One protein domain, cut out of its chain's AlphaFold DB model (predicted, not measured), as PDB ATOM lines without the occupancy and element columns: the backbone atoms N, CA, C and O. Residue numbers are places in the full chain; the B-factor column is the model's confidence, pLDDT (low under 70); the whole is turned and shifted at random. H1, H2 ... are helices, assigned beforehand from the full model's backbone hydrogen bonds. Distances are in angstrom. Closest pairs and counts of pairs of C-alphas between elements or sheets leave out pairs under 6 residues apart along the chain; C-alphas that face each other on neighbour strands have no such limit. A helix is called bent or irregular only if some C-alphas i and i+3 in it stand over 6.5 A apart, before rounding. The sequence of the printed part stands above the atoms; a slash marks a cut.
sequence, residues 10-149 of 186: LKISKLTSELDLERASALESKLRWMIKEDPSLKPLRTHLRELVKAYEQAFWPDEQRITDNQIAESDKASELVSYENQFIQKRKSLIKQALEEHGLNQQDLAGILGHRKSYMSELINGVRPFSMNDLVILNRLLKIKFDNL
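What this domain is: This is residues 10 to 149 of the 186 residues of the protein "Helix-turn-helix domain-containing protein" of Sphingobacteriaceae bacterium (UniProt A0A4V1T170). One long helix, H3, runs along one side of an elongated domain and makes most of its length, with a helical hairpin, H1 and H2, beside its first half and three short helices, H4, H5 and H6, gathered loosely near its last end. H1 is the hairpin arm that packs on H3, and H2 lies beyond it; residues 61 to 69, where the chain turns from H2 into H3, stick out at one tip. The printed part has 140 residues, with six named helices in the order H1 to H6 and no named strand, and its class is all helix. It is loose, with a radius of gyration of the C-alphas of 17.8 A, and spans 57 by 31 by 21 A.

Where its parts are: H3, residues 68 to 100, is 47.7 A long from C-alpha 68 at (32.355, 33.589, 18.434) to C-alpha 100 at (-8.341, 19.234, 38.845). H1, residues 18 to 34, begins with C-alpha 18 at (23.467, 23.226, 17.334) and is 24.6 A long. H2, residues 39 to 59, is 31.4 A long and irregular: C-alphas 40 and 43 are 7.1 A apart. The shorter ones are H4, residues 106 to 113, H5, residues 117 to 124, and H6, residues 132 to 142, which ends with C-alpha 142 at (-11.044, 21.040, 28.971).

How they stand to each other: H3 is the hub. With residues 73 to 81 alone it touches H1 at a steep tilt of 39 degrees, the same way; their closest C-alphas, of Ala 77 and Leu 19, are 4.6 A apart. H1 and H2 form a hairpin: they touch at a shallow tilt of 28 degrees, opposite ways, with the closest C-alphas, of Glu 28 and Arg 45, 5.3 A apart. H2 and H3 are apart. With residues 95 to 99 alone H3 touches H6 at a steep tilt of 48 degrees, the closest C-alphas being those of Ala 98 and Leu 142, 5.8 A. H3 and H4 only just touch, only at the corner, with 3 pairs of C-alphas within 8 A, the closest those of Lys 96 and Gln 106, 7.4 A. H4 touches H5, about perpendicular at 90 degrees; the closest C-alphas, of Ala 110 and Met 120, are 5.7 A apart. H1 and H5 are near each other. Each O i to N i+4 pair is within hydrogen-bond range in H3, H4, H5 and H6, against 12 of 13 in H1 and 15 of 17 in H2.

The domain as a whole: The two C-alphas farthest apart, of Gln 64 and His 102, are 57.2 A apart. The printed part has no cut, and no link is long. The mean pLDDT of the printed part is 93.7, and no printed residue is under 70.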
ATOM      1  N   LEU A  10      15.359   6.977  16.707       89.06
ATOM      2  CA  LEU A  10      16.168   5.843  16.219       89.06
ATOM      3  C   LEU A  10      16.493   5.914  14.721       89.06
ATOM      4  O   LEU A  10      17.361   5.186  14.249       89.06
ATOM      5  N   LYS A  11      15.799   6.766  13.961       90.19
ATOM      6  CA  LYS A  11      16.042   6.978  12.527       90.19
ATOM      7  C   LYS A  11      17.100   8.054  12.281       90.19
ATOM      8  O   LYS A  11      17.600   8.165  11.164       90.19
ATOM      9  N   ILE A  12      17.435   8.852  13.297       90.94
ATOM     10  CA  ILE A  12      18.448   9.903  13.201       90.94
ATOM     11  C   ILE A  12      19.822   9.241  13.241       90.94
ATOM     12  O   ILE A  12      20.196   8.639  14.243       90.94
ATOM     13  N   SER A  13      20.578   9.347  12.152       91.56
ATOM     14  CA  SER A  13      21.930   8.784  12.054       91.56
ATOM     15  C   SER A  13      23.026   9.755  12.494       91.56
ATOM     16  O   SER A  13      24.099   9.315  12.897       91.56
ATOM     17  N   LYS A  14      22.771  11.065  12.410       94.19
ATOM     18  CA  LYS A  14      23.694  12.130  12.818       94.19
ATOM     19  C   LYS A  14      22.936  13.409  13.171       94.19
ATOM     20  O   LYS A  14      21.870  13.657  12.613       94.19
ATOM     21  N   LEU A  15      23.520  14.214  14.053       94.44
ATOM     22  CA  LEU A  15      23.091  15.589  14.318       94.44
ATOM     23  C   LEU A  15      23.769  16.520  13.308       94.44
ATOM     24  O   LEU A  15      24.903  16.257  12.900       94.44
ATOM     25  N   THR A  16      23.070  17.565  12.871       92.19
ATOM     26  CA  THR A  16      23.540  18.437  11.782       92.19
ATOM     27  C   THR A  16      23.630  19.913  12.148       92.19
ATOM     28  O   THR A  16      24.127  20.692  11.342       92.19
ATOM     29  N   SER A  17      23.189  20.292  13.348       92.00
ATOM     30  CA  SER A  17      23.180  21.675  13.827       92.00
ATOM     31  C   SER A  17      23.244  21.751  15.357       92.00
ATOM     32  O   SER A  17      22.921  20.776  16.042       92.00
ATOM     33  N   GLU A  18      23.566  22.931  15.894       93.81
ATOM     34  CA  GLU A  18      23.467  23.226  17.334       93.81
ATOM     35  C   GLU A  18      22.039  23.018  17.861       93.81
ATOM     36  O   GLU A  18      21.832  22.523  18.965       93.81
ATOM     37  N   LEU A  19      21.024  23.305  17.042       91.44
ATOM     38  CA  LEU A  19      19.631  23.070  17.414       91.44
ATOM     39  C   LEU A  19      19.301  21.574  17.531       91.44
ATOM     40  O   LEU A  19      18.553  21.177  18.427       91.44
ATOM     41  N   ASP A  20      19.862  20.734  16.656       93.31
ATOM     42  CA  ASP A  20      19.756  19.278  16.782       93.31
ATOM     43  C   ASP A  20      20.444  18.783  18.061       93.31
ATOM     44  O   ASP A  20      19.889  17.931  18.757       93.31
ATOM     45  N   LEU A  21      21.626  19.327  18.383       95.50
ATOM     46  CA  LEU A  21      22.366  19.028  19.611       95.50
ATOM     47  C   LEU A  21      21.542  19.361  20.857       95.50
ATOM     48  O   LEU A  21      21.310  18.484  21.690       95.50
ATOM     49  N   GLU A  22      21.044  20.589  20.957       95.38
ATOM     50  CA  GLU A  22      20.264  21.055  22.105       95.38
ATOM     51  C   GLU A  22      18.970  20.246  22.285       95.38
ATOM     52  O   GLU A  22      18.640  19.797  23.390       95.38
ATOM     53  N   ARG A  23      18.250  19.957  21.192       94.00
ATOM     54  CA  ARG A  23      17.040  19.117  21.239       94.00
ATOM     55  C   ARG A  23      17.355  17.678  21.642       94.00
ATOM     56  O   ARG A  23      16.621  17.106  22.457       94.00
ATOM     57  N   ALA A  24      18.435  17.094  21.117       95.25
ATOM     58  CA  ALA A  24      18.876  15.748  21.475       95.25
ATOM     59  C   ALA A  24      19.249  15.656  22.962       95.25
ATOM     60  O   ALA A  24      18.772  14.755  23.659       95.25
ATOM     61  N   SER A  25      20.024  16.617  23.465       95.44
ATOM     62  CA  SER A  25      20.443  16.718  24.869       95.44
ATOM     63  C   SER A  25      19.258  16.915  25.818       95.44
ATOM     64  O   SER A  25      19.148  16.237  26.850       95.44
ATOM     65  N   ALA A  26      18.307  17.780  25.451       94.44
ATOM     66  CA  ALA A  26      17.082  17.985  26.216       94.44
ATOM     67  C   ALA A  26      16.223  16.711  26.277       94.44
ATOM     68  O   ALA A  26      15.687  16.365  27.337       94.44
ATOM     69  N   LEU A  27      16.100  15.983  25.163       94.62
ATOM     70  CA  LEU A  27      15.347  14.733  25.112       94.62
ATOM     71  C   LEU A  27      16.038  13.610  25.903       94.62
ATOM     72  O   LEU A  27      15.372  12.928  26.682       94.62
ATOM     73  N   GLU A  28      17.362  13.458  25.788       95.00
ATOM     74  CA  GLU A  28      18.159  12.500  26.576       95.00
ATOM     75  C   GLU A  28      17.925  12.701  28.080       95.00
ATOM     76  O   GLU A  28      17.632  11.743  28.812       95.00
ATOM     77  N   SER A  29      17.944  13.967  28.510       93.44
ATOM     78  CA  SER A  29      17.717  14.374  29.894       93.44
ATOM     79  C   SER A  29      16.307  14.031  30.379       93.44
ATOM     80  O   SER A  29      16.142  13.554  31.506       93.44
ATOM     81  N   LYS A  30      15.277  14.212  29.541       92.56
ATOM     82  CA  LYS A  30      13.892  13.809  29.858       92.56
ATOM     83  C   LYS A  30      13.779  12.292  30.016       92.56
ATOM     84  O   LYS A  30      13.232  11.814  31.015       92.56
ATOM     85  N   LEU A  31      14.360  11.527  29.088       93.75
ATOM     86  CA  LEU A  31      14.312  10.062  29.115       93.75
ATOM     87  C   LEU A  31      14.986   9.476  30.360       93.75
ATOM     88  O   LEU A  31      14.517   8.469  30.889       93.75
ATOM     89  N   ARG A  32      16.043  10.114  30.885       92.62
ATOM     90  CA  ARG A  32      16.714   9.683  32.126       92.62
ATOM     91  C   ARG A  32      15.732   9.471  33.284       92.62
ATOM     92  O   ARG A  32      15.885   8.507  34.035       92.62
ATOM     93  N   TRP A  33      14.758  10.362  33.450       90.25
ATOM     94  CA  TRP A  33      13.776  10.270  34.533       90.25
ATOM     95  C   TRP A  33      12.692   9.238  34.231       90.25
ATOM     96  O   TRP A  33      12.336   8.456  35.110       90.25
ATOM     97  N   MET A  34      12.235   9.190  32.980       91.19
ATOM     98  CA  MET A  34      11.149   8.309  32.544       91.19
ATOM     99  C   MET A  34      11.540   6.828  32.509       91.19
ATOM    100  O   MET A  34      10.694   5.978  32.752       91.19
ATOM    101  N   ILE A  35      12.821   6.500  32.305       94.00
ATOM    102  CA  ILE A  35      13.323   5.109  32.307       94.00
ATOM    103  C   ILE A  35      13.041   4.367  33.621       94.00
ATOM    104  O   ILE A  35      12.982   3.136  33.634       94.00
ATOM    105  N   LYS A  36      12.879   5.094  34.733       90.06
ATOM    106  CA  LYS A  36      12.504   4.497  36.023       90.06
ATOM    107  C   LYS A  36      11.112   3.863  35.976       90.06
ATOM    108  O   LYS A  36      10.881   2.877  36.665       90.06
ATOM    109  N   GLU A  37      10.215   4.439  35.181       87.00
ATOM    110  CA  GLU A  37       8.834   3.986  35.006       87.00
ATOM    111  C   GLU A  37       8.683   3.098  33.766       87.00
ATOM    112  O   GLU A  37       7.933   2.126  33.802       87.00
ATOM    113  N   ASP A  38       9.424   3.397  32.695       89.81
ATOM    114  CA  ASP A  38       9.419   2.633  31.450       89.81
ATOM    115  C   ASP A  38      10.849   2.293  30.975       89.81
ATOM    116  O   ASP A  38      11.493   3.063  30.250       89.81
ATOM    117  N   PRO A  39      11.370   1.109  31.348       92.31
ATOM    118  CA  PRO A  39      12.691   0.659  30.924       92.31
ATOM    119  C   PRO A  39      12.859   0.483  29.409       92.31
ATOM    120  O   PRO A  39      14.004   0.406  28.953       92.31
ATOM    121  N   SER A  40      11.772   0.422  28.626       90.69
ATOM    122  CA  SER A  40      11.843   0.288  27.164       90.69
ATOM    123  C   SER A  40      12.443   1.523  26.485       90.69
ATOM    124  O   SER A  40      12.939   1.426  25.367       90.69
ATOM    125  N   LEU A  41      12.507   2.658  27.191       92.81
ATOM    126  CA  LEU A  41      13.109   3.905  26.714       92.81
ATOM    127  C   LEU A  41      14.650   3.907  26.761       92.81
ATOM    128  O   LEU A  41      15.288   4.845  26.278       92.81
ATOM    129  N   LYS A  42      15.285   2.876  27.340       95.06
ATOM    130  CA  LYS A  42      16.753   2.796  27.457       95.06
ATOM    131  C   LYS A  42      17.488   2.874  26.111       95.06
ATOM    132  O   LYS A  42      18.420   3.673  26.040       95.06
ATOM    133  N   PRO A  43      17.108   2.119  25.058       95.12
ATOM    134  CA  PRO A  43      17.802   2.177  23.772       95.12
ATOM    135  C   PRO A  43      17.749   3.572  23.141       95.12
ATOM    136  O   PRO A  43      18.765   4.051  22.652       95.12
ATOM    137  N   LEU A  44      16.604   4.261  23.241       94.44
ATOM    138  CA  LEU A  44      16.433   5.635  22.754       94.44
ATOM    139  C   LEU A  44      17.421   6.598  23.420       94.44
ATOM    140  O   LEU A  44      18.089   7.379  22.748       94.44
ATOM    141  N   ARG A  45      17.551   6.516  24.748       95.38
ATOM    142  CA  ARG A  45      18.484   7.358  25.505       95.38
ATOM    143  C   ARG A  45      19.945   7.058  25.168       95.38
ATOM    144  O   ARG A  45      20.741   7.986  25.078       95.38
ATOM    145  N   THR A  46      20.303   5.782  25.011       96.50
ATOM    146  CA  THR A  46      21.663   5.393  24.608       96.50
ATOM    147  C   THR A  46      22.000   5.965  23.235       96.50
ATOM    148  O   THR A  46      23.035   6.609  23.101       96.50
ATOM    149  N   HIS A  47      21.090   5.826  22.269       96.44
ATOM    150  CA  HIS A  47      21.257   6.368  20.920       96.44
ATOM    151  C   HIS A  47      21.450   7.889  20.921       96.44
ATOM    152  O   HIS A  47      22.403   8.397  20.341       96.44
ATOM    153  N   LEU A  48      20.608   8.628  21.653       96.19
ATOM    154  CA  LEU A  48      20.756  10.084  21.793       96.19
ATOM    155  C   LEU A  48      22.105  10.476  22.397       96.19
ATOM    156  O   LEU A  48      22.736  11.411  21.922       96.19
ATOM    157  N   ARG A  49      22.574   9.747  23.414       96.75
ATOM    158  CA  ARG A  49      23.887  10.006  24.014       96.75
ATOM    159  C   ARG A  49      25.025   9.803  23.017       96.75
ATOM    160  O   ARG A  49      25.986  10.564  23.045       96.75
ATOM    161  N   GLU A  50      24.946   8.771  22.186       97.31
ATOM    162  CA  GLU A  50      25.951   8.507  21.154       97.31
ATOM    163  C   GLU A  50      25.958   9.612  20.092       97.31
ATOM    164  O   GLU A  50      27.029  10.105  19.747       97.31
ATOM    165  N   LEU A  51      24.777  10.062  19.656       96.94
ATOM    166  CA  LEU A  51      24.617  11.186  18.730       96.94
ATOM    167  C   LEU A  51      25.195  12.495  19.288       96.94
ATOM    168  O   LEU A  51      25.981  13.150  18.603       96.94
ATOM    169  N   VAL A  52      24.840  12.849  20.529       96.56
ATOM    170  CA  VAL A  52      25.341  14.048  21.226       96.56
ATOM    171  C   VAL A  52      26.862  14.000  21.325       96.56
ATOM    172  O   VAL A  52      27.538  14.903  20.845       96.56
ATOM    173  N   LYS A  53      27.412  12.889  21.831       96.38
ATOM    174  CA  LYS A  53      28.861  12.718  21.976       96.38
ATOM    175  C   LYS A  53      29.592  12.825  20.636       96.38
ATOM    176  O   LYS A  53      30.662  13.422  20.575       96.38
ATOM    177  N   ALA A  54      29.050  12.228  19.575       96.19
ATOM    178  CA  ALA A  54      29.662  12.285  18.250       96.19
ATOM    179  C   ALA A  54      29.695  13.717  17.694       96.19
ATOM    180  O   ALA A  54      30.695  14.113  17.099       96.19
ATOM    181  N   TYR A  55      28.630  14.495  17.907       95.94
ATOM    182  CA  TYR A  55      28.575  15.893  17.489       95.94
ATOM    183  C   TYR A  55      29.539  16.764  18.307       95.94
ATOM    184  O   TYR A  55      30.359  17.470  17.726       95.94
ATOM    185  N   GLU A  56      29.522  16.655  19.638       94.62
ATOM    186  CA  GLU A  56      30.448  17.383  20.521       94.62
ATOM    187  C   GLU A  56      31.912  17.102  20.157       94.62
ATOM    188  O   GLU A  56      32.716  18.019  20.042       94.62
ATOM    189  N   GLN A  57      32.270  15.848  19.873       93.50
ATOM    190  CA  GLN A  57      33.631  15.500  19.451       93.50
ATOM    191  C   GLN A  57      34.030  16.101  18.097       93.50
ATOM    192  O   GLN A  57      35.215  16.336  17.864       93.50
ATOM    193  N   ALA A  58      33.072  16.312  17.194       92.25
ATOM    194  CA  ALA A  58      33.333  16.843  15.861       92.25
ATOM    195  C   ALA A  58      33.392  18.379  15.836       92.25
ATOM    196  O   ALA A  58      34.245  18.935  15.146       92.25
ATOM    197  N   PHE A  59      32.510  19.047  16.583       90.38
ATOM    198  CA  PHE A  59      32.308  20.500  16.517       90.38
ATOM    199  C   PHE A  59      32.803  21.248  17.765       90.38
ATOM    200  O   PHE A  59      33.154  22.420  17.670       90.38
ATOM    201  N   TRP A  60      32.941  20.566  18.905       90.00
ATOM    202  CA  TRP A  60      33.411  21.128  20.180       90.00
ATOM    203  C   TRP A  60      34.649  20.395  20.762       90.00
ATOM    204  O   TRP A  60      34.650  20.029  21.939       90.00
ATOM    205  N   PRO A  61      35.727  20.145  19.981       79.69
ATOM    206  CA  PRO A  61      36.850  19.313  20.429       79.69
ATOM    207  C   PRO A  61      37.856  20.017  21.358       79.69
ATOM    208  O   PRO A  61      38.529  19.332  22.127       79.69
ATOM    209  N   ASP A  62      38.023  21.343  21.248       83.38
ATOM    210  CA  ASP A  62      39.014  22.139  21.996       83.38
ATOM    211  C   ASP A  62      38.558  23.602  22.114       83.38
ATOM    212  O   ASP A  62      38.196  24.218  21.109       83.38
ATOM    213  N   GLU A  63      38.626  24.166  23.323       76.88
ATOM    214  CA  GLU A  63      38.231  25.547  23.633       76.88
ATOM    215  C   GLU A  63      38.960  26.584  22.769       76.88
ATOM    216  O   GLU A  63      38.381  27.597  22.388       76.88
ATOM    217  N   GLN A  64      40.211  26.312  22.385       80.88
ATOM    218  CA  GLN A  64      41.027  27.250  21.602       80.88
ATOM    219  C   GLN A  64      40.595  27.376  20.133       80.88
ATOM    220  O   GLN A  64      41.097  28.246  19.419       80.88
ATOM    221  N   ARG A  65      39.713  26.490  19.652       83.81
ATOM    222  CA  ARG A  65      39.252  26.446  18.251       83.81
ATOM    223  C   ARG A  65      37.803  26.893  18.075       83.81
ATOM    224  O   ARG A  65      37.326  26.936  16.943       83.81
ATOM    225  N   ILE A  66      37.118  27.207  19.171       87.75
ATOM    226  CA  ILE A  66      35.731  27.666  19.162       87.75
ATOM    227  C   ILE A  66      35.700  29.114  18.669       87.75
ATOM    228  O   ILE A  66      36.471  29.957  19.122       87.75
ATOM    229  N   THR A  67      34.803  29.397  17.726       90.19
ATOM    230  CA  THR A  67      34.612  30.749  17.183       90.19
ATOM    231  C   THR A  67      33.444  31.455  17.863       90.19
ATOM    232  O   THR A  67      32.487  30.806  18.279       90.19
ATOM    233  N   ASP A  68      33.469  32.789  17.897       91.75
ATOM    234  CA  ASP A  68      32.355  33.589  18.434       91.75
ATOM    235  C   ASP A  68      31.027  33.292  17.715       91.75
ATOM    236  O   ASP A  68      29.969  33.264  18.341       91.75
ATOM    237  N   ASN A  69      31.076  33.015  16.407       90.69
ATOM    238  CA  ASN A  69      29.891  32.633  15.635       90.69
ATOM    239  C   ASN A  69      29.302  31.305  16.119       90.69
ATOM    240  O   ASN A  69      28.089  31.195  16.258       90.69
ATOM    241  N   GLN A  70      30.153  30.321  16.411       91.19
ATOM    242  CA  GLN A  70      29.719  29.023  16.925       91.19
ATOM    243  C   GLN A  70      29.085  29.157  18.319       91.19
ATOM    244  O   GLN A  70      28.061  28.535  18.592       91.19
ATOM    245  N   ILE A  71      29.645  30.015  19.179       92.12
ATOM    246  CA  ILE A  71      29.042  30.351  20.480       92.12
ATOM    247  C   ILE A  71      27.666  30.989  20.268       92.12
ATOM    248  O   ILE A  71      26.689  30.546  20.863       92.12
ATOM    249  N   ALA A  72      27.560  31.967  19.367       92.00
ATOM    250  CA  ALA A  72      26.296  32.637  19.082       92.00
ATOM    251  C   ALA A  72      25.227  31.688  18.502       92.00
ATOM    252  O   ALA A  72      24.043  31.847  18.799       92.00
ATOM    253  N   GLU A  73      25.608  30.715  17.670       91.25
ATOM    254  CA  GLU A  73      24.704  29.661  17.186       91.25
ATOM    255  C   GLU A  73      24.225  28.750  18.325       91.25
ATOM    256  O   GLU A  73      23.030  28.451  18.402       91.25
ATOM    257  N   SER A  74      25.125  28.366  19.232       92.94
ATOM    258  CA  SER A  74      24.806  27.548  20.407       92.94
ATOM    259  C   SER A  74      23.861  28.271  21.373       92.94
ATOM    260  O   SER A  74      22.815  27.736  21.740       92.94
ATOM    261  N   ASP A  75      24.149  29.535  21.700       92.88
ATOM    262  CA  ASP A  75      23.310  30.366  22.573       92.88
ATOM    263  C   ASP A  75      21.882  30.491  22.021       92.88
ATOM    264  O   ASP A  75      20.901  30.306  22.749       92.88
ATOM    265  N   LYS A  76      21.755  30.732  20.709       90.44
ATOM    266  CA  LYS A  76      20.456  30.772  20.022       90.44
ATOM    267  C   LYS A  76      19.738  29.430  20.117       90.44
ATOM    268  O   LYS A  76      18.568  29.393  20.495       90.44
ATOM    269  N   ALA A  77      20.414  28.327  19.797       91.50
ATOM    270  CA  ALA A  77      19.829  26.991  19.883       91.50
ATOM    271  C   ALA A  77      19.318  26.684  21.303       91.50
ATOM    272  O   ALA A  77      18.198  26.185  21.469       91.50
ATOM    273  N   SER A  78      20.093  27.057  22.321       93.25
ATOM    274  CA  SER A  78      19.735  26.888  23.728       93.25
ATOM    275  C   SER A  78      18.510  27.723  24.115       93.25
ATOM    276  O   SER A  78      17.584  27.218  24.760       93.25
ATOM    277  N   GLU A  79      18.433  28.982  23.667       91.38
ATOM    278  CA  GLU A  79      17.271  29.849  23.896       91.38
ATOM    279  C   GLU A  79      15.992  29.260  23.277       91.38
ATOM    280  O   GLU A  79      14.950  29.191  23.941       91.38
ATOM    281  N   LEU A  80      16.078  28.762  22.039       88.25
ATOM    282  CA  LEU A  80      14.955  28.127  21.350       88.25
ATOM    283  C   LEU A  80      14.452  26.897  22.114       88.25
ATOM    284  O   LEU A  80      13.256  26.781  22.398       88.25
ATOM    285  N   VAL A  81      15.349  25.992  22.511       91.81
ATOM    286  CA  VAL A  81      14.984  24.781  23.265       91.81
ATOM    287  C   VAL A  81      14.461  25.118  24.663       91.81
ATOM    288  O   VAL A  81      13.529  24.473  25.159       91.81
ATOM    289  N   SER A  82      14.993  26.159  25.304       92.62
ATOM    290  CA  SER A  82      14.455  26.690  26.559       92.62
ATOM    291  C   SER A  82      13.005  27.145  26.389       92.62
ATOM    292  O   SER A  82      12.141  26.755  27.181       92.62
ATOM    293  N   TYR A  83      12.700  27.885  25.323       90.62
ATOM    294  CA  TYR A  83      11.335  28.301  25.012       90.62
ATOM    295  C   TYR A  83      10.405  27.108  24.726       90.62
ATOM    296  O   TYR A  83       9.307  27.043  25.285       90.62
ATOM    297  N   GLU A  84      10.848  26.121  23.936       91.56
ATOM    298  CA  GLU A  84      10.096  24.876  23.697       91.56
ATOM    299  C   GLU A  84       9.752  24.170  25.021       91.56
ATOM    300  O   GLU A  84       8.614  23.746  25.255       91.56
ATOM    301  N   ASN A  85      10.724  24.076  25.933       92.50
ATOM    302  CA  ASN A  85      10.530  23.460  27.241       92.50
ATOM    303  C   ASN A  85       9.572  24.263  28.129       92.50
ATOM    304  O   ASN A  85       8.702  23.667  28.771       92.50
ATOM    305  N   GLN A  86       9.678  25.593  28.145       94.38
ATOM    306  CA  GLN A  86       8.744  26.462  28.865       94.38
ATOM    307  C   GLN A  86       7.311  26.284  28.353       94.38
ATOM    308  O   GLN A  86       6.381  26.158  29.155       94.38
ATOM    309  N   PHE A  87       7.131  26.187  27.033       94.38
ATOM    310  CA  PHE A  87       5.835  25.900  26.430       94.38
ATOM    311  C   PHE A  87       5.270  24.557  26.908       94.38
ATOM    312  O   PHE A  87       4.120  24.488  27.346       94.38
ATOM    313  N   ILE A  88       6.080  23.491  26.889       94.44
ATOM    314  CA  ILE A  88       5.667  22.160  27.362       94.44
ATOM    315  C   ILE A  88       5.238  22.210  28.835       94.44
ATOM    316  O   ILE A  88       4.200  21.643  29.180       94.44
ATOM    317  N   GLN A  89       5.985  22.911  29.697       95.31
ATOM    318  CA  GLN A  89       5.626  23.043  31.113       95.31
ATOM    319  C   GLN A  89       4.330  23.831  31.314       95.31
ATOM    320  O   GLN A  89       3.476  23.407  32.093       95.31
ATOM    321  N   LYS A  90       4.140  24.932  30.577       97.00
ATOM    322  CA  LYS A  90       2.897  25.713  30.608       97.00
ATOM    323  C   LYS A  90       1.702  24.883  30.139       97.00
ATOM    324  O   LYS A  90       0.653  24.886  30.775       97.00
ATOM    325  N   ARG A  91       1.847  24.134  29.046       97.19
ATOM    326  CA  ARG A  91       0.794  23.234  28.557       97.19
ATOM    327  C   ARG A  91       0.448  22.176  29.602       97.19
ATOM    328  O   ARG A  91      -0.726  21.946  29.880       97.19
ATOM    329  N   LYS A  92       1.465  21.556  30.208       96.88
ATOM    330  CA  LYS A  92       1.303  20.562  31.275       96.88
ATOM    331  C   LYS A  92       0.550  21.129  32.477       96.88
ATOM    332  O   LYS A  92      -0.353  20.460  32.976       96.88
ATOM    333  N   SER A  93       0.889  22.336  32.934       97.56
ATOM    334  CA  SER A  93       0.205  22.955  34.073       97.56
ATOM    335  C   SER A  93      -1.255  23.278  33.758       97.56
ATOM    336  O   SER A  93      -2.117  22.959  34.569       97.56
ATOM    337  N   LEU A  94      -1.547  23.808  32.566       98.06
ATOM    338  CA  LEU A  94      -2.916  24.101  32.131       98.06
ATOM    339  C   LEU A  94      -3.777  22.841  32.030       98.06
ATOM    340  O   LEU A  94      -4.912  22.839  32.497       98.06
ATOM    341  N   ILE A  95      -3.235  21.758  31.462       97.88
ATOM    342  CA  ILE A  95      -3.938  20.469  31.416       97.88
ATOM    343  C   ILE A  95      -4.206  19.966  32.837       97.88
ATOM    344  O   ILE A  95      -5.331  19.580  33.135       97.88
ATOM    345  N   LYS A  96      -3.203  19.995  33.723       97.25
ATOM    346  CA  LYS A  96      -3.358  19.531  35.109       97.25
ATOM    347  C   LYS A  96      -4.428  20.328  35.856       97.25
ATOM    348  O   LYS A  96      -5.298  19.724  36.467       97.25
ATOM    349  N   GLN A  97      -4.386  21.655  35.754       97.69
ATOM    350  CA  GLN A  97      -5.357  22.536  36.394       97.69
ATOM    351  C   GLN A  97      -6.779  22.261  35.885       97.69
ATOM    352  O   GLN A  97      -7.691  22.074  36.684       97.69
ATOM    353  N   ALA A  98      -6.966  22.163  34.567       97.69
ATOM    354  CA  ALA A  98      -8.287  21.915  33.997       97.69
ATOM    355  C   ALA A  98      -8.850  20.534  34.381       97.69
ATOM    356  O   ALA A  98     -10.062  20.378  34.509       97.69
ATOM    357  N   LEU A  99      -7.993  19.526  34.583       97.75
ATOM    358  CA  LEU A  99      -8.412  18.227  35.118       97.75
ATOM    359  C   LEU A  99      -8.841  18.334  36.588       97.75
ATOM    360  O   LEU A  99      -9.901  17.823  36.947       97.75
ATOM    361  N   GLU A 100      -8.057  19.031  37.417       96.81
ATOM    362  CA  GLU A 100      -8.341  19.234  38.845       96.81
ATOM    363  C   GLU A 100      -9.685  19.939  39.070       96.81
ATOM    364  O   GLU A 100     -10.453  19.525  39.937       96.81
ATOM    365  N   GLU A 101     -10.023  20.929  38.237       97.19
ATOM    366  CA  GLU A 101     -11.321  21.627  38.248       97.19
ATOM    367  C   GLU A 101     -12.523  20.686  38.037       97.19
ATOM    368  O   GLU A 101     -13.636  20.993  38.463       97.19
ATOM    369  N   HIS A 102     -12.298  19.520  37.426       95.94
ATOM    370  CA  HIS A 102     -13.312  18.494  37.174       95.94
ATOM    371  C   HIS A 102     -13.137  17.247  38.057       95.94
ATOM    372  O   HIS A 102     -13.807  16.240  37.829       95.94
ATOM    373  N   GLY A 103     -12.241  17.283  39.051       97.00
ATOM    374  CA  GLY A 103     -11.940  16.129  39.905       97.00
ATOM    375  C   GLY A 103     -11.278  14.961  39.165       97.00
ATOM    376  O   GLY A 103     -11.352  13.826  39.630       97.00
ATOM    377  N   LEU A 104     -10.651  15.227  38.016       97.19
ATOM    378  CA  LEU A 104      -9.963  14.239  37.190       97.19
ATOM    379  C   LEU A 104      -8.455  14.266  37.450       97.19
ATOM    380  O   LEU A 104      -7.873  15.290  37.809       97.19
ATOM    381  N   ASN A 105      -7.796  13.140  37.205       94.88
ATOM    382  CA  ASN A 105      -6.342  13.030  37.215       94.88
ATOM    383  C   ASN A 105      -5.797  12.621  35.828       94.88
ATOM    384  O   ASN A 105      -6.531  12.406  34.863       94.88
ATOM    385  N   GLN A 106      -4.472  12.511  35.707       91.81
ATOM    386  CA  GLN A 106      -3.817  12.169  34.438       91.81
ATOM    387  C   GLN A 106      -4.163  10.756  33.922       91.81
ATOM    388  O   GLN A 106      -4.146  10.532  32.713       91.81
ATOM    389  N   GLN A 107      -4.464   9.802  34.806       93.94
ATOM    390  CA  GLN A 107      -4.900   8.459  34.417       93.94
ATOM    391  C   GLN A 107      -6.315   8.486  33.826       93.94
ATOM    392  O   GLN A 107      -6.561   7.786  32.844       93.94
ATOM    393  N   ASP A 108      -7.203   9.330  34.350       96.56
ATOM    394  CA  ASP A 108      -8.534   9.529  33.768       96.56
ATOM    395  C   ASP A 108      -8.423  10.154  32.377       96.56
ATOM    396  O   ASP A 108      -9.048   9.678  31.431       96.56
ATOM    397  N   LEU A 109      -7.546  11.156  32.217       96.44
ATOM    398  CA  LEU A 109      -7.255  11.733  30.903       96.44
ATOM    399  C   LEU A 109      -6.708  10.683  29.926       96.44
ATOM    400  O   LEU A 109      -7.107  10.674  28.764       96.44
ATOM    401  N   ALA A 110      -5.834   9.781  30.383       96.69
ATOM    402  CA  ALA A 110      -5.347   8.681  29.552       96.69
ATOM    403  C   ALA A 110      -6.511   7.804  29.058       96.69
ATOM    404  O   ALA A 110      -6.582   7.503  27.870       96.69
ATOM    405  N   GLY A 111      -7.462   7.469  29.937       96.94
ATOM    406  CA  GLY A 111      -8.678   6.740  29.568       96.94
ATOM    407  C   GLY A 111      -9.556   7.497  28.566       96.94
ATOM    408  O   GLY A 111      -9.991   6.912  27.578       96.94
ATOM    409  N   ILE A 112      -9.756   8.802  28.774       96.38
ATOM    410  CA  ILE A 112     -10.536   9.683  27.884       96.38
ATOM    411  C   ILE A 112      -9.928   9.742  26.479       96.38
ATOM    412  O   ILE A 112     -10.657   9.709  25.490       96.38
ATOM    413  N   LEU A 113      -8.600   9.831  26.387       96.62
ATOM    414  CA  LEU A 113      -7.888   9.897  25.110       96.62
ATOM    415  C   LEU A 113      -7.638   8.514  24.482       96.62
ATOM    416  O   LEU A 113      -7.155   8.433  23.358       96.62
ATOM    417  N   GLY A 114      -7.964   7.421  25.183       96.44
ATOM    418  CA  GLY A 114      -7.724   6.058  24.705       96.44
ATOM    419  C   GLY A 114      -6.251   5.632  24.743       96.44
ATOM    420  O   GLY A 114      -5.846   4.740  24.000       96.44
ATOM    421  N   HIS A 115      -5.445   6.246  25.614       96.31
ATOM    422  CA  HIS A 115      -4.008   6.001  25.731       96.31
ATOM    423  C   HIS A 115      -3.644   5.179  26.966       96.31
ATOM    424  O   HIS A 115      -4.301   5.210  28.007       96.31
ATOM    425  N   ARG A 116      -2.513   4.473  26.884       93.88
ATOM    426  CA  ARG A 116      -1.891   3.832  28.054       93.88
ATOM    427  C   ARG A 116      -1.246   4.884  28.959       93.88
ATOM    428  O   ARG A 116      -0.818   5.937  28.495       93.88
ATOM    429  N   LYS A 117      -1.091   4.565  30.249       91.75
ATOM    430  CA  LYS A 117      -0.477   5.467  31.241       91.75
ATOM    431  C   LYS A 117       0.927   5.946  30.839       91.75
ATOM    432  O   LYS A 117       1.204   7.137  30.960       91.75
ATOM    433  N   SER A 118       1.791   5.052  30.347       90.81
ATOM    434  CA  SER A 118       3.145   5.414  29.892       90.81
ATOM    435  C   SER A 118       3.101   6.383  28.710       90.81
ATOM    436  O   SER A 118       3.695   7.455  28.782       90.81
ATOM    437  N   TYR A 119       2.283   6.081  27.700       92.25
ATOM    438  CA  TYR A 119       2.061   6.949  26.540       92.25
ATOM    439  C   TYR A 119       1.556   8.338  26.954       92.25
ATOM    440  O   TYR A 119       2.080   9.357  26.517       92.25
ATOM    441  N   MET A 120       0.596   8.411  27.882       94.50
ATOM    442  CA  MET A 120       0.115   9.690  28.412       94.50
ATOM    443  C   MET A 120       1.226  10.484  29.117       94.50
ATOM    444  O   MET A 120       1.270  11.710  29.022       94.50
ATOM    445  N   SER A 121       2.133   9.806  29.829       92.25
ATOM    446  CA  SER A 121       3.312  10.438  30.438       92.25
ATOM    447  C   SER A 121       4.258  11.011  29.376       92.25
ATOM    448  O   SER A 121       4.733  12.138  29.527       92.25
ATOM    449  N   GLU A 122       4.479  10.297  28.269       93.75
ATOM    450  CA  GLU A 122       5.275  10.782  27.130       93.75
ATOM    451  C   GLU A 122       4.675  12.049  26.507       93.75
ATOM    452  O   GLU A 122       5.405  13.016  26.267       93.75
ATOM    453  N   LEU A 123       3.353  12.074  26.308       94.81
ATOM    454  CA  LEU A 123       2.628  13.231  25.773       94.81
ATOM    455  C   LEU A 123       2.737  14.459  26.690       94.81
ATOM    456  O   LEU A 123       3.115  15.552  26.258       94.81
ATOM    457  N   ILE A 124       2.436  14.280  27.980       94.50
ATOM    458  CA  ILE A 124       2.434  15.366  28.973       94.50
ATOM    459  C   ILE A 124       3.828  15.969  29.153       94.50
ATOM    460  O   ILE A 124       3.953  17.184  29.305       94.50
ATOM    461  N   ASN A 125       4.878  15.146  29.113       92.62
ATOM    462  CA  ASN A 125       6.258  15.616  29.246       92.62
ATOM    463  C   ASN A 125       6.877  16.075  27.909       92.62
ATOM    464  O   ASN A 125       8.035  16.497  27.885       92.62
ATOM    465  N   GLY A 126       6.116  16.027  26.807       91.56
ATOM    466  CA  GLY A 126       6.547  16.501  25.490       91.56
ATOM    467  C   GLY A 126       7.695  15.690  24.888       91.56
ATOM    468  O   GLY A 126       8.500  16.238  24.145       91.56
ATOM    469  N   VAL A 127       7.788  14.410  25.249       92.25
ATOM    470  CA  VAL A 127       8.695  13.416  24.645       92.25
ATOM    471  C   VAL A 127       8.077  12.832  23.372       92.25
ATOM    472  O   VAL A 127       8.776  12.439  22.438       92.25
ATOM    473  N   ARG A 128       6.744  12.827  23.334       91.44
ATOM    474  CA  ARG A 128       5.918  12.492  22.184       91.44
ATOM    475  C   ARG A 128       4.933  13.641  21.931       91.44
ATOM    476  O   ARG A 128       4.415  14.205  22.902       91.44
ATOM    477  N   PRO A 129       4.663  14.024  20.673       91.69
ATOM    478  CA  PRO A 129       3.656  15.033  20.381       91.69
ATOM    479  C   PRO A 129       2.244  14.477  20.593       91.69
ATOM    480  O   PRO A 129       1.971  13.312  20.314       91.69
ATOM    481  N   PHE A 130       1.327  15.341  21.029       94.50
ATOM    482  CA  PHE A 130      -0.105  15.051  20.959       94.50
ATOM    483  C   PHE A 130      -0.546  14.925  19.501       94.50
ATOM    484  O   PHE A 130      -0.109  15.702  18.647       94.50
ATOM    485  N   SER A 131      -1.443  13.982  19.222       94.50
ATOM    486  CA  SER A 131      -2.116  13.936  17.926       94.50
ATOM    487  C   SER A 131      -3.096  15.106  17.790       94.50
ATOM    488  O   SER A 131      -3.535  15.691  18.782       94.50
ATOM    489  N   MET A 132      -3.501  15.428  16.559       94.69
ATOM    490  CA  MET A 132      -4.531  16.450  16.342       94.69
ATOM    491  C   MET A 132      -5.845  16.094  17.055       94.69
ATOM    492  O   MET A 132      -6.483  16.968  17.636       94.69
ATOM    493  N   ASN A 133      -6.221  14.812  17.079       96.88
ATOM    494  CA  ASN A 133      -7.417  14.363  17.789       96.88
ATOM    495  C   ASN A 133      -7.299  14.600  19.298       96.88
ATOM    496  O   ASN A 133      -8.242  15.118  19.895       96.88
ATOM    497  N   ASP A 134      -6.141  14.312  19.902       97.38
ATOM    498  CA  ASP A 134      -5.917  14.603  21.322       97.38
ATOM    499  C   ASP A 134      -6.058  16.101  21.607       97.38
ATOM    500  O   ASP A 134      -6.740  16.501  22.549       97.38
ATOM    501  N   LEU A 135      -5.451  16.944  20.765       97.56
ATOM    502  CA  LEU A 135      -5.502  18.401  20.899       97.56
ATOM    503  C   LEU A 135      -6.935  18.931  20.778       97.56
ATOM    504  O   LEU A 135      -7.345  19.786  21.564       97.56
ATOM    505  N   VAL A 136      -7.716  18.407  19.829       97.88
ATOM    506  CA  VAL A 136      -9.134  18.750  19.667       97.88
ATOM    507  C   VAL A 136      -9.936  18.321  20.894       97.88
ATOM    508  O   VAL A 136     -10.750  19.107  21.376       97.88
ATOM    509  N   ILE A 137      -9.699  17.124  21.441       97.69
ATOM    510  CA  ILE A 137     -10.379  16.664  22.659       97.69
ATOM    511  C   ILE A 137     -10.025  17.572  23.839       97.69
ATOM    512  O   ILE A 137     -10.934  18.061  24.504       97.69
ATOM    513  N   LEU A 138      -8.744  17.877  24.066       97.94
ATOM    514  CA  LEU A 138      -8.307  18.793  25.129       97.94
ATOM    515  C   LEU A 138      -8.956  20.176  24.989       97.94
ATOM    516  O   LEU A 138      -9.451  20.735  25.966       97.94
ATOM    517  N   ASN A 139      -9.024  20.713  23.770       98.19
ATOM    518  CA  ASN A 139      -9.697  21.981  23.514       98.19
ATOM    519  C   ASN A 139     -11.205  21.908  23.798       98.19
ATOM    520  O   ASN A 139     -11.761  22.784  24.460       98.19
ATOM    521  N   ARG A 140     -11.892  20.875  23.304       97.56
ATOM    522  CA  ARG A 140     -13.354  20.771  23.401       97.56
ATOM    523  C   ARG A 140     -13.830  20.398  24.799       97.56
ATOM    524  O   ARG A 140     -14.844  20.949  25.237       97.56
ATOM    525  N   LEU A 141     -13.115  19.499  25.469       96.31
ATOM    526  CA  LEU A 141     -13.447  18.971  26.788       96.31
ATOM    527  C   LEU A 141     -12.966  19.907  27.898       96.31
ATOM    528  O   LEU A 141     -13.778  20.350  28.700       96.31
ATOM    529  N   LEU A 142     -11.676  20.256  27.900       96.44
ATOM    530  CA  LEU A 142     -11.044  21.040  28.971       96.44
ATOM    531  C   LEU A 142     -11.027  22.553  28.695       96.44
ATOM    532  O   LEU A 142     -10.500  23.319  29.492       96.44
ATOM    533  N   LYS A 143     -11.577  23.001  27.556       96.75
ATOM    534  CA  LYS A 143     -11.675  24.421  27.152       96.75
ATOM    535  C   LYS A 143     -10.329  25.155  27.054       96.75
ATOM    536  O   LYS A 143     -10.287  26.385  27.057       96.75
ATOM    537  N   ILE A 144      -9.228  24.422  26.888       97.50
ATOM    538  CA  ILE A 144      -7.892  25.004  26.717       97.50
ATOM    539  C   ILE A 144      -7.738  25.507  25.275       97.50
ATOM    540  O   ILE A 144      -7.951  24.765  24.317       97.50
ATOM    541  N   LYS A 145      -7.356  26.777  25.099       96.75
ATOM    542  CA  LYS A 145      -7.110  27.372  23.771       96.75
ATOM    543  C   LYS A 145      -5.979  26.650  23.027       96.75
ATOM    544  O   LYS A 145      -4.991  26.268  23.651       96.75
ATOM    545  N   PHE A 146      -6.090  26.538  21.700       95.06
ATOM    546  CA  PHE A 146      -5.060  25.901  20.869       95.06
ATOM    547  C   PHE A 146      -3.684  26.556  21.005       95.06
ATOM    548  O   PHE A 146      -2.703  25.826  21.075       95.06
ATOM    549  N   ASP A 147      -3.613  27.875  21.185       92.19
ATOM    550  CA  ASP A 147      -2.352  28.610  21.393       92.19
ATOM    551  C   ASP A 147      -1.587  28.168  22.654       92.19
ATOM    552  O   ASP A 147      -0.400  28.435  22.808       92.19
ATOM    553  N   ASN A 148      -2.264  27.491  23.588       95.25
ATOM    554  CA  ASN A 148      -1.644  26.899  24.773       95.25
ATOM    555  C   ASN A 148      -1.381  25.388  24.628       95.25
ATOM    556  O   ASN A 148      -0.778  24.783  25.514       95.25
ATOM    557  N   LEU A 149      -1.863  24.760  23.554       94.75
ATOM    558  CA  LEU A 149      -1.730  23.326  23.288       94.75
ATOM    559  C   LEU A 149      -0.711  23.033  22.175       94.75
ATOM    560  O   LEU A 149      -0.002  22.023  22.238       94.75
TER     561      LEU A 149